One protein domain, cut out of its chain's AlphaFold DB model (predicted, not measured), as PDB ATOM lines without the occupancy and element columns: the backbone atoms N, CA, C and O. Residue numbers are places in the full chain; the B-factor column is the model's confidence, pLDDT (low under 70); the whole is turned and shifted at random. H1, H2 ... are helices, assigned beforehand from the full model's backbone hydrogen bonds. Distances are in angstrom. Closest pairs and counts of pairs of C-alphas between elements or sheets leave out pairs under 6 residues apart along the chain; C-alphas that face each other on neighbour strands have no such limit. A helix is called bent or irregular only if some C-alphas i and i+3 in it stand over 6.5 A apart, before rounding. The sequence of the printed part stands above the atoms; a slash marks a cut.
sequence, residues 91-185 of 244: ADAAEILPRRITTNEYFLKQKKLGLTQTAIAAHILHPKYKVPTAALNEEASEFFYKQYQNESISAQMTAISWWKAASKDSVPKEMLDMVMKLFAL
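What this domain is: This is residues 91 to 185 of the 244 residues of the protein "Dimer_Tnp_hAT domain-containing protein" of Folsomia candida (UniProt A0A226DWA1). A small helix, H3, lies near the middle of an elongated, all-helix body, with two pairs of helices reaching away from it: H1 and H2 side by side at one end, and the hairpin of H6 and H7 towards the other. H4 and the very short H5 lie off to one side, reached by the unnamed stretch of residues 125 to 137, and touch no named helix. The printed part has 95 residues with seven named helices, H1 to H7 in order along the chain, and no named strand. It is only just compact, close to loose, with a radius of gyration of the C-alphas of 14.5 A, and the C-alphas span 46 by 27 by 24 A.

Where its parts are: H1, residues 91 to 100, begins at C-alpha 91 at (58.829, 95.828, 173.549) and is 15.0 A long. It is neither bent nor irregular, but only just: C-alphas 95 and 98 are 6.3 A apart. H2, residues 105 to 114, is 14.4 A long, and H3, residues 117 to 124, is 10.5 A. H4, residues 138 to 148, begins at C-alpha 138 at (63.681, 75.011, 171.103) and is 15.6 A long. H5 is residues 151 to 154, 5.3 A, and H6 is residues 159 to 166, 10.5 A. H7, residues 173 to 183, is 15.5 A long and ends at C-alpha 183 at (63.756, 99.355, 177.445).

How they stand to each other: H1 and H2 are close but not clearly touching, with the closest C-alphas, of Leu 97 and Lys 111, 6.8 A apart; they run opposite ways at a shallow tilt of 5 degrees. H1 and H3 touch, about perpendicular at 90 degrees, with the closest C-alphas, of Ala 91 and His 123, 4.2 A apart. H3 and H7 touch, about perpendicular at 80 degrees, with the closest C-alphas, of Ala 122 and Leu 182, 6.1 A apart. H6 and H7 form a helical hairpin, opposite ways at a shallow tilt of 15 degrees; their closest C-alphas, of Ile 160 and Met 180, are 6.5 A apart. H5 and H6 are close but not clearly touching, with the closest C-alphas, of Ser 154 and Trp 162, 7.4 A apart. H4 is apart from H3 and H7, among others, and only just apart from H6, at 8.0 A. In H2, H3, H4, H6 and H7 every O i to N i+4 pair is within hydrogen-bond range, in H1 4 of 6 are, and H5 is too short for such a pair.

The domain as a whole: The two C-alphas farthest apart, of Asn 104 and Asp 169, are 46.0 A apart. The printed part has no cut. The link from H3 to H4, 13 residues, is long. The mean pLDDT of the printed part is 74.2, with 32 residues under 70: residues 130 to 157 and 167 to 170.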
ATOM      1  N   ALA A  91      59.254  97.213 173.334       87.75
ATOM      2  CA  ALA A  91      58.829  95.828 173.549       87.75
ATOM      3  C   ALA A  91      57.297  95.685 173.498       87.75
ATOM      4  O   ALA A  91      56.783  94.738 172.903       87.75
ATOM      5  N   ASP A  92      56.572  96.651 174.065       88.44
ATOM      6  CA  ASP A  92      55.108  96.661 174.069       88.44
ATOM      7  C   ASP A  92      54.566  96.823 172.644       88.44
ATOM      8  O   ASP A  92      53.628  96.132 172.251       88.44
ATOM      9  N   ALA A  93      55.196  97.668 171.820       88.00
ATOM     10  CA  ALA A  93      54.819  97.824 170.413       88.00
ATOM     11  C   ALA A  93      54.922  96.499 169.635       88.00
ATOM     12  O   ALA A  93      54.028  96.153 168.857       88.00
ATOM     13  N   ALA A  94      55.987  95.733 169.882       87.44
ATOM     14  CA  ALA A  94      56.193  94.424 169.272       87.44
ATOM     15  C   ALA A  94      55.211  93.349 169.772       87.44
ATOM     16  O   ALA A  94      54.935  92.401 169.039       87.44
ATOM     17  N   GLU A  95      54.631  93.516 170.960       86.88
ATOM     18  CA  GLU A  95      53.550  92.666 171.477       86.88
ATOM     19  C   GLU A  95      52.177  93.049 170.891       86.88
ATOM     20  O   GLU A  95      51.372  92.185 170.528       86.88
ATOM     21  N   ILE A  96      51.888  94.351 170.799       87.44
ATOM     22  CA  ILE A  96      50.564  94.886 170.452       87.44
ATOM     23  C   ILE A  96      50.290  94.756 168.950       87.44
ATOM     24  O   ILE A  96      49.240  94.236 168.553       87.44
ATOM     25  N   LEU A  97      51.228  95.193 168.100       83.62
ATOM     26  CA  LEU A  97      51.032  95.245 166.644       83.62
ATOM     27  C   LEU A  97      50.638  93.881 166.055       83.62
ATOM     28  O   LEU A  97      49.684  93.825 165.273       83.62
ATOM     29  N   PRO A  98      51.288  92.753 166.412       81.12
ATOM     30  CA  PRO A  98      50.914  91.467 165.847       81.12
ATOM     31  C   PRO A  98      49.532  90.961 166.229       81.12
ATOM     32  O   PRO A  98      48.965  90.208 165.442       81.12
ATOM     33  N   ARG A  99      49.017  91.359 167.395       81.81
ATOM     34  CA  ARG A  99      47.727  90.902 167.930       81.81
ATOM     35  C   ARG A  99      46.535  91.670 167.382       81.81
ATOM     36  O   ARG A  99      45.416  91.174 167.451       81.81
ATOM     37  N   ARG A 100      46.764  92.897 166.912       81.06
ATOM     38  CA  ARG A 100      45.700  93.845 166.558       81.06
ATOM     39  C   ARG A 100      45.631  94.163 165.067       81.06
ATOM     40  O   ARG A 100      44.598  94.632 164.610       81.06
ATOM     41  N   ILE A 101      46.701  93.926 164.305       78.81
ATOM     42  CA  ILE A 101      46.708  94.202 162.863       78.81
ATOM     43  C   ILE A 101      45.867  93.173 162.101       78.81
ATOM     44  O   ILE A 101      46.013  91.967 162.291       78.81
ATOM     45  N   THR A 102      45.017  93.687 161.212       74.44
ATOM     46  CA  THR A 102      44.119  92.911 160.354       74.44
ATOM     47  C   THR A 102      44.880  92.101 159.295       74.44
ATOM     48  O   THR A 102      46.067  92.309 159.039       74.44
ATOM     49  N   THR A 103      44.190  91.163 158.645       78.44
ATOM     50  CA  THR A 103      44.743  90.312 157.570       78.44
ATOM     51  C   THR A 103      44.964  91.050 156.248       78.44
ATOM     52  O   THR A 103      45.452  90.460 155.285       78.44
ATOM     53  N   ASN A 104      44.629  92.340 156.181       85.50
ATOM     54  CA  ASN A 104      44.777  93.149 154.981       85.50
ATOM     55  C   ASN A 104      46.259  93.297 154.581       85.50
ATOM     56  O   ASN A 104      47.121  93.618 155.405       85.50
ATOM     57  N   GLU A 105      46.553  93.113 153.291       87.56
ATOM     58  CA  GLU A 105      47.924  93.100 152.770       87.56
ATOM     59  C   GLU A 105      48.694  94.397 153.064       87.56
ATOM     60  O   GLU A 105      49.878  94.352 153.415       87.56
ATOM     61  N   TYR A 106      48.031  95.556 152.968       86.56
ATOM     62  CA  TYR A 106      48.658  96.847 153.242       86.56
ATOM     63  C   TYR A 106      49.155  96.907 154.688       86.56
ATOM     64  O   TYR A 106      50.330  97.200 154.927       86.56
ATOM     65  N   PHE A 107      48.304  96.558 155.655       83.75
ATOM     66  CA  PHE A 107      48.676  96.601 157.068       83.75
ATOM     67  C   PHE A 107      49.684  95.519 157.446       83.75
ATOM     68  O   PHE A 107      50.545  95.766 158.287       83.75
ATOM     69  N   LEU A 108      49.678  94.364 156.777       84.06
ATOM     70  CA  LEU A 108      50.736  93.363 156.936       84.06
ATOM     71  C   LEU A 108      52.099  93.868 156.434       84.06
ATOM     72  O   LEU A 108      53.122  93.583 157.062       84.06
ATOM     73  N   LYS A 109      52.140  94.641 155.342       86.50
ATOM     74  CA  LYS A 109      53.365  95.329 154.893       86.50
ATOM     75  C   LYS A 109      53.820  96.374 155.910       86.50
ATOM     76  O   LYS A 109      54.987  96.357 156.294       86.50
ATOM     77  N   GLN A 110      52.913  97.221 156.399       83.44
ATOM     78  CA  GLN A 110      53.251  98.236 157.408       83.44
ATOM     79  C   GLN A 110      53.721  97.609 158.727       83.44
ATOM     80  O   GLN A 110      54.707  98.059 159.308       83.44
ATOM     81  N   LYS A 111      53.103  96.502 159.155       83.12
ATOM     82  CA  LYS A 111      53.527  95.709 160.319       83.12
ATOM     83  C   LYS A 111      54.991  95.296 160.219       83.12
ATOM     84  O   LYS A 111      55.730  95.433 161.188       83.12
ATOM     85  N   LYS A 112      55.420  94.797 159.056       81.44
ATOM     86  CA  LYS A 112      56.812  94.370 158.834       81.44
ATOM     87  C   LYS A 112      57.796  95.536 158.917       81.44
ATOM     88  O   LYS A 112      58.899  95.343 159.405       81.44
ATOM     89  N   LEU A 113      57.397  96.726 158.467       82.06
ATOM     90  CA  LEU A 113      58.221  97.934 158.579       82.06
ATOM     91  C   LEU A 113      58.316  98.432 160.029       82.06
ATOM     92  O   LEU A 113      59.379  98.880 160.449       82.06
ATOM     93  N   GLY A 114      57.228  98.327 160.800       78.19
ATOM     94  CA  GLY A 114      57.199  98.718 162.213       78.19
ATOM     95  C   GLY A 114      57.932  97.748 163.149       78.19
ATOM     96  O   GLY A 114      58.545  98.173 164.127       78.19
ATOM     97  N   LEU A 115      57.919  96.444 162.848       83.81
ATOM     98  CA  LEU A 115      58.595  95.404 163.634       83.81
ATOM     99  C   LEU A 115      60.074  95.279 163.252       83.81
ATOM    100  O   LEU A 115      60.509  94.311 162.629       83.81
ATOM    101  N   THR A 116      60.857  96.280 163.641       86.25
ATOM    102  CA  THR A 116      62.313  96.270 163.460       86.25
ATOM    103  C   THR A 116      62.985  95.173 164.293       86.25
ATOM    104  O   THR A 116      62.447  94.716 165.304       86.25
ATOM    105  N   GLN A 117      64.208  94.782 163.916       85.31
ATOM    106  CA  GLN A 117      65.013  93.825 164.693       85.31
ATOM    107  C   GLN A 117      65.195  94.278 166.149       85.31
ATOM    108  O   GLN A 117      65.125  93.462 167.063       85.31
ATOM    109  N   THR A 118      65.343  95.586 166.370       88.00
ATOM    110  CA  THR A 118      65.426  96.193 167.702       88.00
ATOM    111  C   THR A 118      64.144  95.975 168.507       88.00
ATOM    112  O   THR A 118      64.214  95.620 169.680       88.00
ATOM    113  N   ALA A 119      62.971  96.129 167.885       86.75
ATOM    114  CA  ALA A 119      61.693  95.905 168.557       86.75
ATOM    115  C   ALA A 119      61.467  94.428 168.903       86.75
ATOM    116  O   ALA A 119      61.012  94.108 170.000       86.75
ATOM    117  N   ILE A 120      61.860  93.527 168.002       84.12
ATOM    118  CA  ILE A 120      61.810  92.082 168.240       84.12
ATOM    119  C   ILE A 120      62.760  91.694 169.383       84.12
ATOM    120  O   ILE A 120      62.358  90.971 170.289       84.12
ATOM    121  N   ALA A 121      63.988  92.215 169.397       85.38
ATOM    122  CA  ALA A 121      64.931  91.977 170.489       85.38
ATOM    123  C   ALA A 121      64.389  92.489 171.834       85.38
ATOM    124  O   ALA A 121      64.505  91.798 172.845       85.38
ATOM    125  N   ALA A 122      63.752  93.667 171.840       87.94
ATOM    126  CA  ALA A 122      63.130  94.231 173.035       87.94
ATOM    127  C   ALA A 122      62.024  93.314 173.565       87.94
ATOM    128  O   ALA A 122      61.967  93.057 174.762       87.94
ATOM    129  N   HIS A 123      61.186  92.778 172.675       86.25
ATOM    130  CA  HIS A 123      60.132  91.826 173.027       86.25
ATOM    131  C   HIS A 123      60.683  90.529 173.621       86.25
ATOM    132  O   HIS A 123      60.250  90.126 174.696       86.25
ATOM    133  N   ILE A 124      61.684  89.923 172.973       82.00
ATOM    134  CA  ILE A 124      62.293  88.656 173.408       82.00
ATOM    135  C   ILE A 124      62.924  88.784 174.799       82.00
ATOM    136  O   ILE A 124      62.800  87.887 175.627       82.00
ATOM    137  N   LEU A 125      63.603  89.902 175.064       82.31
ATOM    138  CA  LEU A 125      64.294  90.149 176.332       82.31
ATOM    139  C   LEU A 125      63.344  90.605 177.448       82.31
ATOM    140  O   LEU A 125      63.773  90.793 178.592       82.31
ATOM    141  N   HIS A 126      62.065  90.825 177.139       83.19
ATOM    142  CA  HIS A 126      61.104  91.337 178.098       83.19
ATOM    143  C   HIS A 126      60.581  90.207 179.007       83.19
ATOM    144  O   HIS A 126      59.930  89.280 178.529       83.19
ATOM    145  N   PRO A 127      60.757  90.290 180.338       75.56
ATOM    146  CA  PRO A 127      60.446  89.185 181.254       75.56
ATOM    147  C   PRO A 127      58.947  88.876 181.375       75.56
ATOM    148  O   PRO A 127      58.573  87.797 181.827       75.56
ATOM    149  N   LYS A 128      58.076  89.820 180.990       77.56
ATOM    150  CA  LYS A 128      56.617  89.626 180.953       77.56
ATOM    151  C   LYS A 128      56.144  88.949 179.667       77.56
ATOM    152  O   LYS A 128      55.091  88.315 179.672       77.56
ATOM    153  N   TYR A 129      56.848  89.159 178.554       77.69
ATOM    154  CA  TYR A 129      56.366  88.701 177.260       77.69
ATOM    155  C   TYR A 129      56.849  87.284 177.002       77.69
ATOM    156  O   TYR A 129      58.016  86.945 177.187       77.69
ATOM    157  N   LYS A 130      55.909  86.428 176.604       63.81
ATOM    158  CA  LYS A 130      56.240  85.082 176.161       63.81
ATOM    159  C   LYS A 130      56.913  85.225 174.806       63.81
ATOM    160  O   LYS A 130      56.311  85.778 173.884       63.81
ATOM    161  N   VAL A 131      58.146  84.740 174.690       59.72
ATOM    162  CA  VAL A 131      58.811  84.695 173.390       59.72
ATOM    163  C   VAL A 131      57.947  83.842 172.458       59.72
ATOM    164  O   VAL A 131      57.572  82.732 172.851       59.72
ATOM    165  N   PRO A 132      57.584  84.317 171.255       50.91
ATOM    166  CA  PRO A 132      56.907  83.472 170.291       50.91
ATOM    167  C   PRO A 132      57.854  82.320 169.956       50.91
ATOM    168  O   PRO A 132      58.929  82.541 169.398       50.91
ATOM    169  N   THR A 133      57.457  81.092 170.285       45.16
ATOM    170  CA  THR A 133      58.252  79.865 170.097       45.16
ATOM    171  C   THR A 133      58.730  79.678 168.654       45.16
ATOM    172  O   THR A 133      59.683  78.958 168.407       45.16
ATOM    173  N   ALA A 134      58.102  80.366 167.696       43.81
ATOM    174  CA  ALA A 134      58.461  80.350 166.284       43.81
ATOM    175  C   ALA A 134      59.757  81.114 165.928       43.81
ATOM    176  O   ALA A 134      60.239  80.964 164.809       43.81
ATOM    177  N   ALA A 135      60.301  81.954 166.820       45.97
ATOM    178  CA  ALA A 135      61.455  82.818 166.528       45.97
ATOM    179  C   ALA A 135      62.778  82.367 167.177       45.97
ATOM    180  O   ALA A 135      63.824  82.938 166.872       45.97
ATOM    181  N   LEU A 136      62.747  81.359 168.055       47.59
ATOM    182  CA  LEU A 136      63.925  80.810 168.727       47.59
ATOM    183  C   LEU A 136      63.967  79.290 168.561       47.59
ATOM    184  O   LEU A 136      62.939  78.623 168.590       47.59
ATOM    185  N   ASN A 137      65.172  78.745 168.441       51.53
ATOM    186  CA  ASN A 137      65.431  77.311 168.495       51.53
ATOM    187  C   ASN A 137      64.922  76.771 169.852       51.53
ATOM    188  O   ASN A 137      65.112  77.444 170.870       51.53
ATOM    189  N   GLU A 138      64.310  75.578 169.888       52.28
ATOM    190  CA  GLU A 138      63.681  75.011 171.103       52.28
ATOM    191  C   GLU A 138      64.611  75.039 172.331       52.28
ATOM    192  O   GLU A 138      64.187  75.473 173.399       52.28
ATOM    193  N   GLU A 139      65.897  74.712 172.167       51.09
ATOM    194  CA  GLU A 139      66.894  74.714 173.251       51.09
ATOM    195  C   GLU A 139      67.167  76.108 173.845       51.09
ATOM    196  O   GLU A 139      67.294  76.263 175.061       51.09
ATOM    197  N   ALA A 140      67.229  77.148 173.004       49.31
ATOM    198  CA  ALA A 140      67.449  78.522 173.459       49.31
ATOM    199  C   ALA A 140      66.199  79.072 174.160       49.31
ATOM    200  O   ALA A 140      66.304  79.741 175.188       49.31
ATOM    201  N   SER A 141      65.016  78.748 173.632       50.59
ATOM    202  CA  SER A 141      63.734  79.098 174.245       50.59
ATOM    203  C   SER A 141      63.607  78.484 175.641       50.59
ATOM    204  O   SER A 141      63.292  79.191 176.597       50.59
ATOM    205  N   GLU A 142      63.932  77.196 175.789       51.16
ATOM    206  CA  GLU A 142      63.780  76.457 177.045       51.16
ATOM    207  C   GLU A 142      64.777  76.903 178.129       51.16
ATOM    208  O   GLU A 142      64.402  77.015 179.301       51.16
ATOM    209  N   PHE A 143      66.021  77.224 177.747       54.16
ATOM    210  CA  PHE A 143      67.037  77.771 178.655       54.16
ATOM    211  C   PHE A 143      66.626  79.138 179.219       54.16
ATOM    212  O   PHE A 143      66.625  79.329 180.438       54.16
ATOM    213  N   PHE A 144      66.211  80.075 178.356       53.25
ATOM    214  CA  PHE A 144      65.758  81.399 178.794       53.25
ATOM    215  C   PHE A 144      64.474  81.320 179.636       53.25
ATOM    216  O   PHE A 144      64.381  81.990 180.665       53.25
ATOM    217  N   TYR A 145      63.509  80.473 179.260       55.09
ATOM    218  CA  TYR A 145      62.256  80.310 180.006       55.09
ATOM    219  C   TYR A 145      62.480  79.778 181.423       55.09
ATOM    220  O   TYR A 145      61.935  80.329 182.381       55.09
ATOM    221  N   LYS A 146      63.293  78.723 181.570       56.41
ATOM    222  CA  LYS A 146      63.504  78.051 182.861       56.41
ATOM    223  C   LYS A 146      64.330  78.881 183.841       56.41
ATOM    224  O   LYS A 146      64.067  78.807 185.037       56.41
ATOM    225  N   GLN A 147      65.307  79.661 183.367       53.81
ATOM    226  CA  GLN A 147      66.140  80.478 184.258       53.81
ATOM    227  C   GLN A 147      65.485  81.803 184.671       53.81
ATOM    228  O   GLN A 147      65.790  82.306 185.751       53.81
ATOM    229  N   TYR A 148      64.611  82.378 183.837       54.53
ATOM    230  CA  TYR A 148      64.292  83.804 183.942       54.53
ATOM    231  C   TYR A 148      62.794  84.167 183.994       54.53
ATOM    232  O   TYR A 148      62.460  85.289 184.378       54.53
ATOM    233  N   GLN A 149      61.861  83.255 183.698       57.09
ATOM    234  CA  GLN A 149      60.421  83.558 183.729       57.09
ATOM    235  C   GLN A 149      59.690  82.815 184.857       57.09
ATOM    236  O   GLN A 149      59.097  81.760 184.655       57.09
ATOM    237  N   ASN A 150      59.666  83.403 186.059       60.25
ATOM    238  CA  ASN A 150      58.644  83.075 187.058       60.25
ATOM    239  C   ASN A 150      57.452  84.030 186.875       60.25
ATOM    240  O   ASN A 150      57.570  85.223 187.173       60.25
ATOM    241  N   GLU A 151      56.314  83.510 186.400       59.97
ATOM    242  CA  GLU A 151      55.103  84.290 186.078       59.97
ATOM    243  C   GLU A 151      54.577  85.121 187.265       59.97
ATOM    244  O   GLU A 151      54.012  86.196 187.067       59.97
ATOM    245  N   SER A 152      54.812  84.679 188.506       58.72
ATOM    246  CA  SER A 152      54.375  85.415 189.702       58.72
ATOM    247  C   SER A 152      55.227  86.662 189.972       58.72
ATOM    248  O   SER A 152      54.722  87.660 190.483       58.72
ATOM    249  N   ILE A 153      56.513  86.630 189.607       58.91
ATOM    250  CA  ILE A 153      57.473  87.720 189.846       58.91
ATOM    251  C   ILE A 153      57.452  88.727 188.687       58.91
ATOM    252  O   ILE A 153      57.516  89.936 188.914       58.91
ATOM    253  N   SER A 154      57.317  88.254 187.443       61.53
ATOM    254  CA  SER A 154      57.289  89.114 186.249       61.53
ATOM    255  C   SER A 154      56.025  89.976 186.144       61.53
ATOM    256  O   SER A 154      56.056  91.031 185.515       61.53
ATOM    257  N   ALA A 155      54.929  89.575 186.795       62.69
ATOM    258  CA  ALA A 155      53.703  90.369 186.873       62.69
ATOM    259  C   ALA A 155      53.802  91.557 187.850       62.69
ATOM    260  O   ALA A 155      53.094  92.550 187.678       62.69
ATOM    261  N   GLN A 156      54.666  91.469 188.866       63.31
ATOM    262  CA  GLN A 156      54.760  92.451 189.955       63.31
ATOM    263  C   GLN A 156      55.918  93.445 189.788       63.31
ATOM    264  O   GLN A 156      55.997  94.432 190.519       63.31
ATOM    265  N   MET A 157      56.818  93.203 188.832       69.06
ATOM    266  CA  MET A 157      58.054  93.962 188.670       69.06
ATOM    267  C   MET A 157      58.217  94.490 187.241       69.06
ATOM    268  O   MET A 157      57.855  93.836 186.268       69.06
ATOM    269  N   THR A 158      58.793  95.687 187.102       76.12
ATOM    270  CA  THR A 158      59.137  96.245 185.786       76.12
ATOM    271  C   THR A 158      60.294  95.469 185.153       76.12
ATOM    272  O   THR A 158      61.153  94.936 185.860       76.12
ATOM    273  N   ALA A 159      60.369  95.450 183.818       79.56
ATOM    274  CA  ALA A 159      61.448  94.767 183.101       79.56
ATOM    275  C   ALA A 159      62.843  95.232 183.549       79.56
ATOM    276  O   ALA A 159      63.736  94.422 183.778       79.56
ATOM    277  N   ILE A 160      63.003  96.538 183.768       81.25
ATOM    278  CA  ILE A 160      64.243  97.137 184.270       81.25
ATOM    279  C   ILE A 160      64.618  96.593 185.653       81.25
ATOM    280  O   ILE A 160      65.762  96.193 185.873       81.25
ATOM    281  N   SER A 161      63.677  96.589 186.598       79.88
ATOM    282  CA  SER A 161      63.939  96.105 187.957       79.88
ATOM    283  C   SER A 161      64.272  94.616 187.960       79.88
ATOM    284  O   SER A 161      65.156  94.187 188.701       79.88
ATOM    285  N   TRP A 162      63.638  93.854 187.067       79.81
ATOM    286  CA  TRP A 162      63.924  92.441 186.869       79.81
ATOM    287  C   TRP A 162      65.362  92.208 186.386       79.81
ATOM    288  O   TRP A 162      66.105  91.457 187.015       79.81
ATOM    289  N   TRP A 163      65.810  92.923 185.350       79.88
ATOM    290  CA  TRP A 163      67.172  92.763 184.822       79.88
ATOM    291  C   TRP A 163      68.253  93.227 185.805       79.88
ATOM    292  O   TRP A 163      69.313  92.611 185.887       79.88
ATOM    293  N   LYS A 164      67.972  94.254 186.619       79.62
ATOM    294  CA  LYS A 164      68.857  94.673 187.723       79.62
ATOM    295  C   LYS A 164      68.968  93.629 188.836       79.62
ATOM    296  O   LYS A 164      69.988  93.578 189.524       79.62
ATOM    297  N   ALA A 165      67.925  92.834 189.060       75.31
ATOM    298  CA  ALA A 165      67.981  91.720 189.999       75.31
ATOM    299  C   ALA A 165      68.785  90.554 189.402       75.31
ATOM    300  O   ALA A 165      69.703  90.061 190.055       75.31
ATOM    301  N   ALA A 166      68.518  90.196 188.142       70.44
ATOM    302  CA  ALA A 166      69.206  89.119 187.423       70.44
ATOM    303  C   ALA A 166      70.716  89.375 187.233       70.44
ATOM    304  O   ALA A 166      71.518  88.440 187.209       70.44
ATOM    305  N   SER A 167      71.140  90.641 187.152       69.94
ATOM    306  CA  SER A 167      72.553  91.001 186.989       69.94
ATOM    307  C   SER A 167      73.443  90.703 188.194       69.94
ATOM    308  O   SER A 167      74.658  90.842 188.085       69.94
ATOM    309  N   LYS A 168      72.875  90.349 189.352       67.50
ATOM    310  CA  LYS A 168      73.667  90.016 190.545       67.50
ATOM    311  C   LYS A 168      74.371  88.664 190.431       67.50
ATOM    312  O   LYS A 168      75.446  88.522 191.001       67.50
ATOM    313  N   ASP A 169      73.805  87.739 189.656       63.12
ATOM    314  CA  ASP A 169      74.226  86.338 189.692       63.12
ATOM    315  C   ASP A 169      74.802  85.821 188.363       63.12
ATOM    316  O   ASP A 169      75.608  84.891 188.386       63.12
ATOM    317  N   SER A 170      74.386  86.334 187.190       64.19
ATOM    318  CA  SER A 170      74.664  85.609 185.924       64.19
ATOM    319  C   SER A 170      74.755  86.423 184.624       64.19
ATOM    320  O   SER A 170      75.097  85.850 183.591       64.19
ATOM    321  N   VAL A 171      74.470  87.730 184.622       72.81
ATOM    322  CA  VAL A 171      74.377  88.516 183.371       72.81
ATOM    323  C   VAL A 171      75.602  89.430 183.186       72.81
ATOM    324  O   VAL A 171      75.895  90.220 184.087       72.81
ATOM    325  N   PRO A 172      76.296  89.391 182.027       82.25
ATOM    326  CA  PRO A 172      77.380  90.324 181.714       82.25
ATOM    327  C   PRO A 172      76.935  91.791 181.787       82.25
ATOM    328  O   PRO A 172      75.818  92.139 181.392       82.25
ATOM    329  N   LYS A 173      77.825  92.678 182.244       82.44
ATOM    330  CA  LYS A 173      77.519  94.113 182.409       82.44
ATOM    331  C   LYS A 173      77.136  94.774 181.087       82.44
ATOM    332  O   LYS A 173      76.257  95.629 181.059       82.44
ATOM    333  N   GLU A 174      77.768  94.351 180.001       85.38
ATOM    334  CA  GLU A 174      77.540  94.838 178.643       85.38
ATOM    335  C   GLU A 174      76.131  94.479 178.157       85.38
ATOM    336  O   GLU A 174      75.442  95.306 177.560       85.38
ATOM    337  N   MET A 175      75.667  93.264 178.470       82.94
ATOM    338  CA  MET A 175      74.307  92.828 178.155       82.94
ATOM    339  C   MET A 175      73.281  93.618 178.967       82.94
ATOM    340  O   MET A 175      72.273  94.056 178.413       82.94
ATOM    341  N   LEU A 176      73.551  93.857 180.254       83.94
ATOM    342  CA  LEU A 176      72.685  94.685 181.088       83.94
ATOM    343  C   LEU A 176      72.577  96.115 180.541       83.94
ATOM    344  O   LEU A 176      71.469  96.621 180.404       83.94
ATOM    345  N   ASP A 177      73.692  96.760 180.193       87.62
ATOM    346  CA  ASP A 177      73.688  98.119 179.631       87.62
ATOM    347  C   ASP A 177      72.885  98.196 178.322       87.62
ATOM    348  O   ASP A 177      72.065  99.098 178.133       87.62
ATOM    349  N   MET A 178      73.042  97.199 177.447       88.94
ATOM    350  CA  MET A 178      72.252  97.082 176.222       88.94
ATOM    351  C   MET A 178      70.751  96.951 176.518       88.94
ATOM    352  O   MET A 178      69.950  97.694 175.951       88.94
ATOM    353  N   VAL A 179      70.357  96.039 177.411       87.19
ATOM    354  CA  VAL A 179      68.949  95.810 177.777       87.19
ATOM    355  C   VAL A 179      68.324  97.062 178.398       87.19
ATOM    356  O   VAL A 179      67.198  97.436 178.069       87.19
ATOM    357  N   MET A 180      69.070  97.750 179.260       87.19
ATOM    358  CA  MET A 180      68.633  98.993 179.892       87.19
ATOM    359  C   MET A 180      68.365 100.094 178.863       87.19
ATOM    360  O   MET A 180      67.352 100.788 178.961       87.19
ATOM    361  N   LYS A 181      69.231 100.234 177.853       90.31
ATOM    362  CA  LYS A 181      69.020 101.165 176.732       90.31
ATOM    363  C   LYS A 181      67.816 100.767 175.886       90.31
ATOM    364  O   LYS A 181      67.043 101.630 175.488       90.31
ATOM    365  N   LEU A 182      67.637  99.471 175.648       89.69
ATOM    366  CA  LEU A 182      66.557  98.937 174.825       89.69
ATOM    367  C   LEU A 182      65.173  99.213 175.429       89.69
ATOM    368  O   LEU A 182      64.273  99.648 174.716       89.69
ATOM    369  N   PHE A 183      65.013  99.045 176.746       88.44
ATOM    370  CA  PHE A 183      63.756  99.355 177.445       88.44
ATOM    371  C   PHE A 183      63.526 100.841 177.720       88.44
ATOM    372  O   PHE A 183      62.416 101.220 178.083       88.44
ATOM    373  N   ALA A 184      64.536 101.689 177.526       87.56
ATOM    374  CA  ALA A 184      64.363 103.137 177.555       87.56
ATOM    375  C   ALA A 184      63.772 103.690 176.244       87.56
ATOM    376  O   ALA A 184      63.386 104.859 176.199       87.56
ATOM    377  N   LEU A 185      63.706 102.882 175.177       88.81
ATOM    378  CA  LEU A 185      63.152 103.313 173.896       88.81
ATOM    379  C   LEU A 185      61.617 103.363 173.961       88.81
ATOM    380  O   LEU A 185      60.984 102.329 174.211       88.81
TER     381      LEU A 185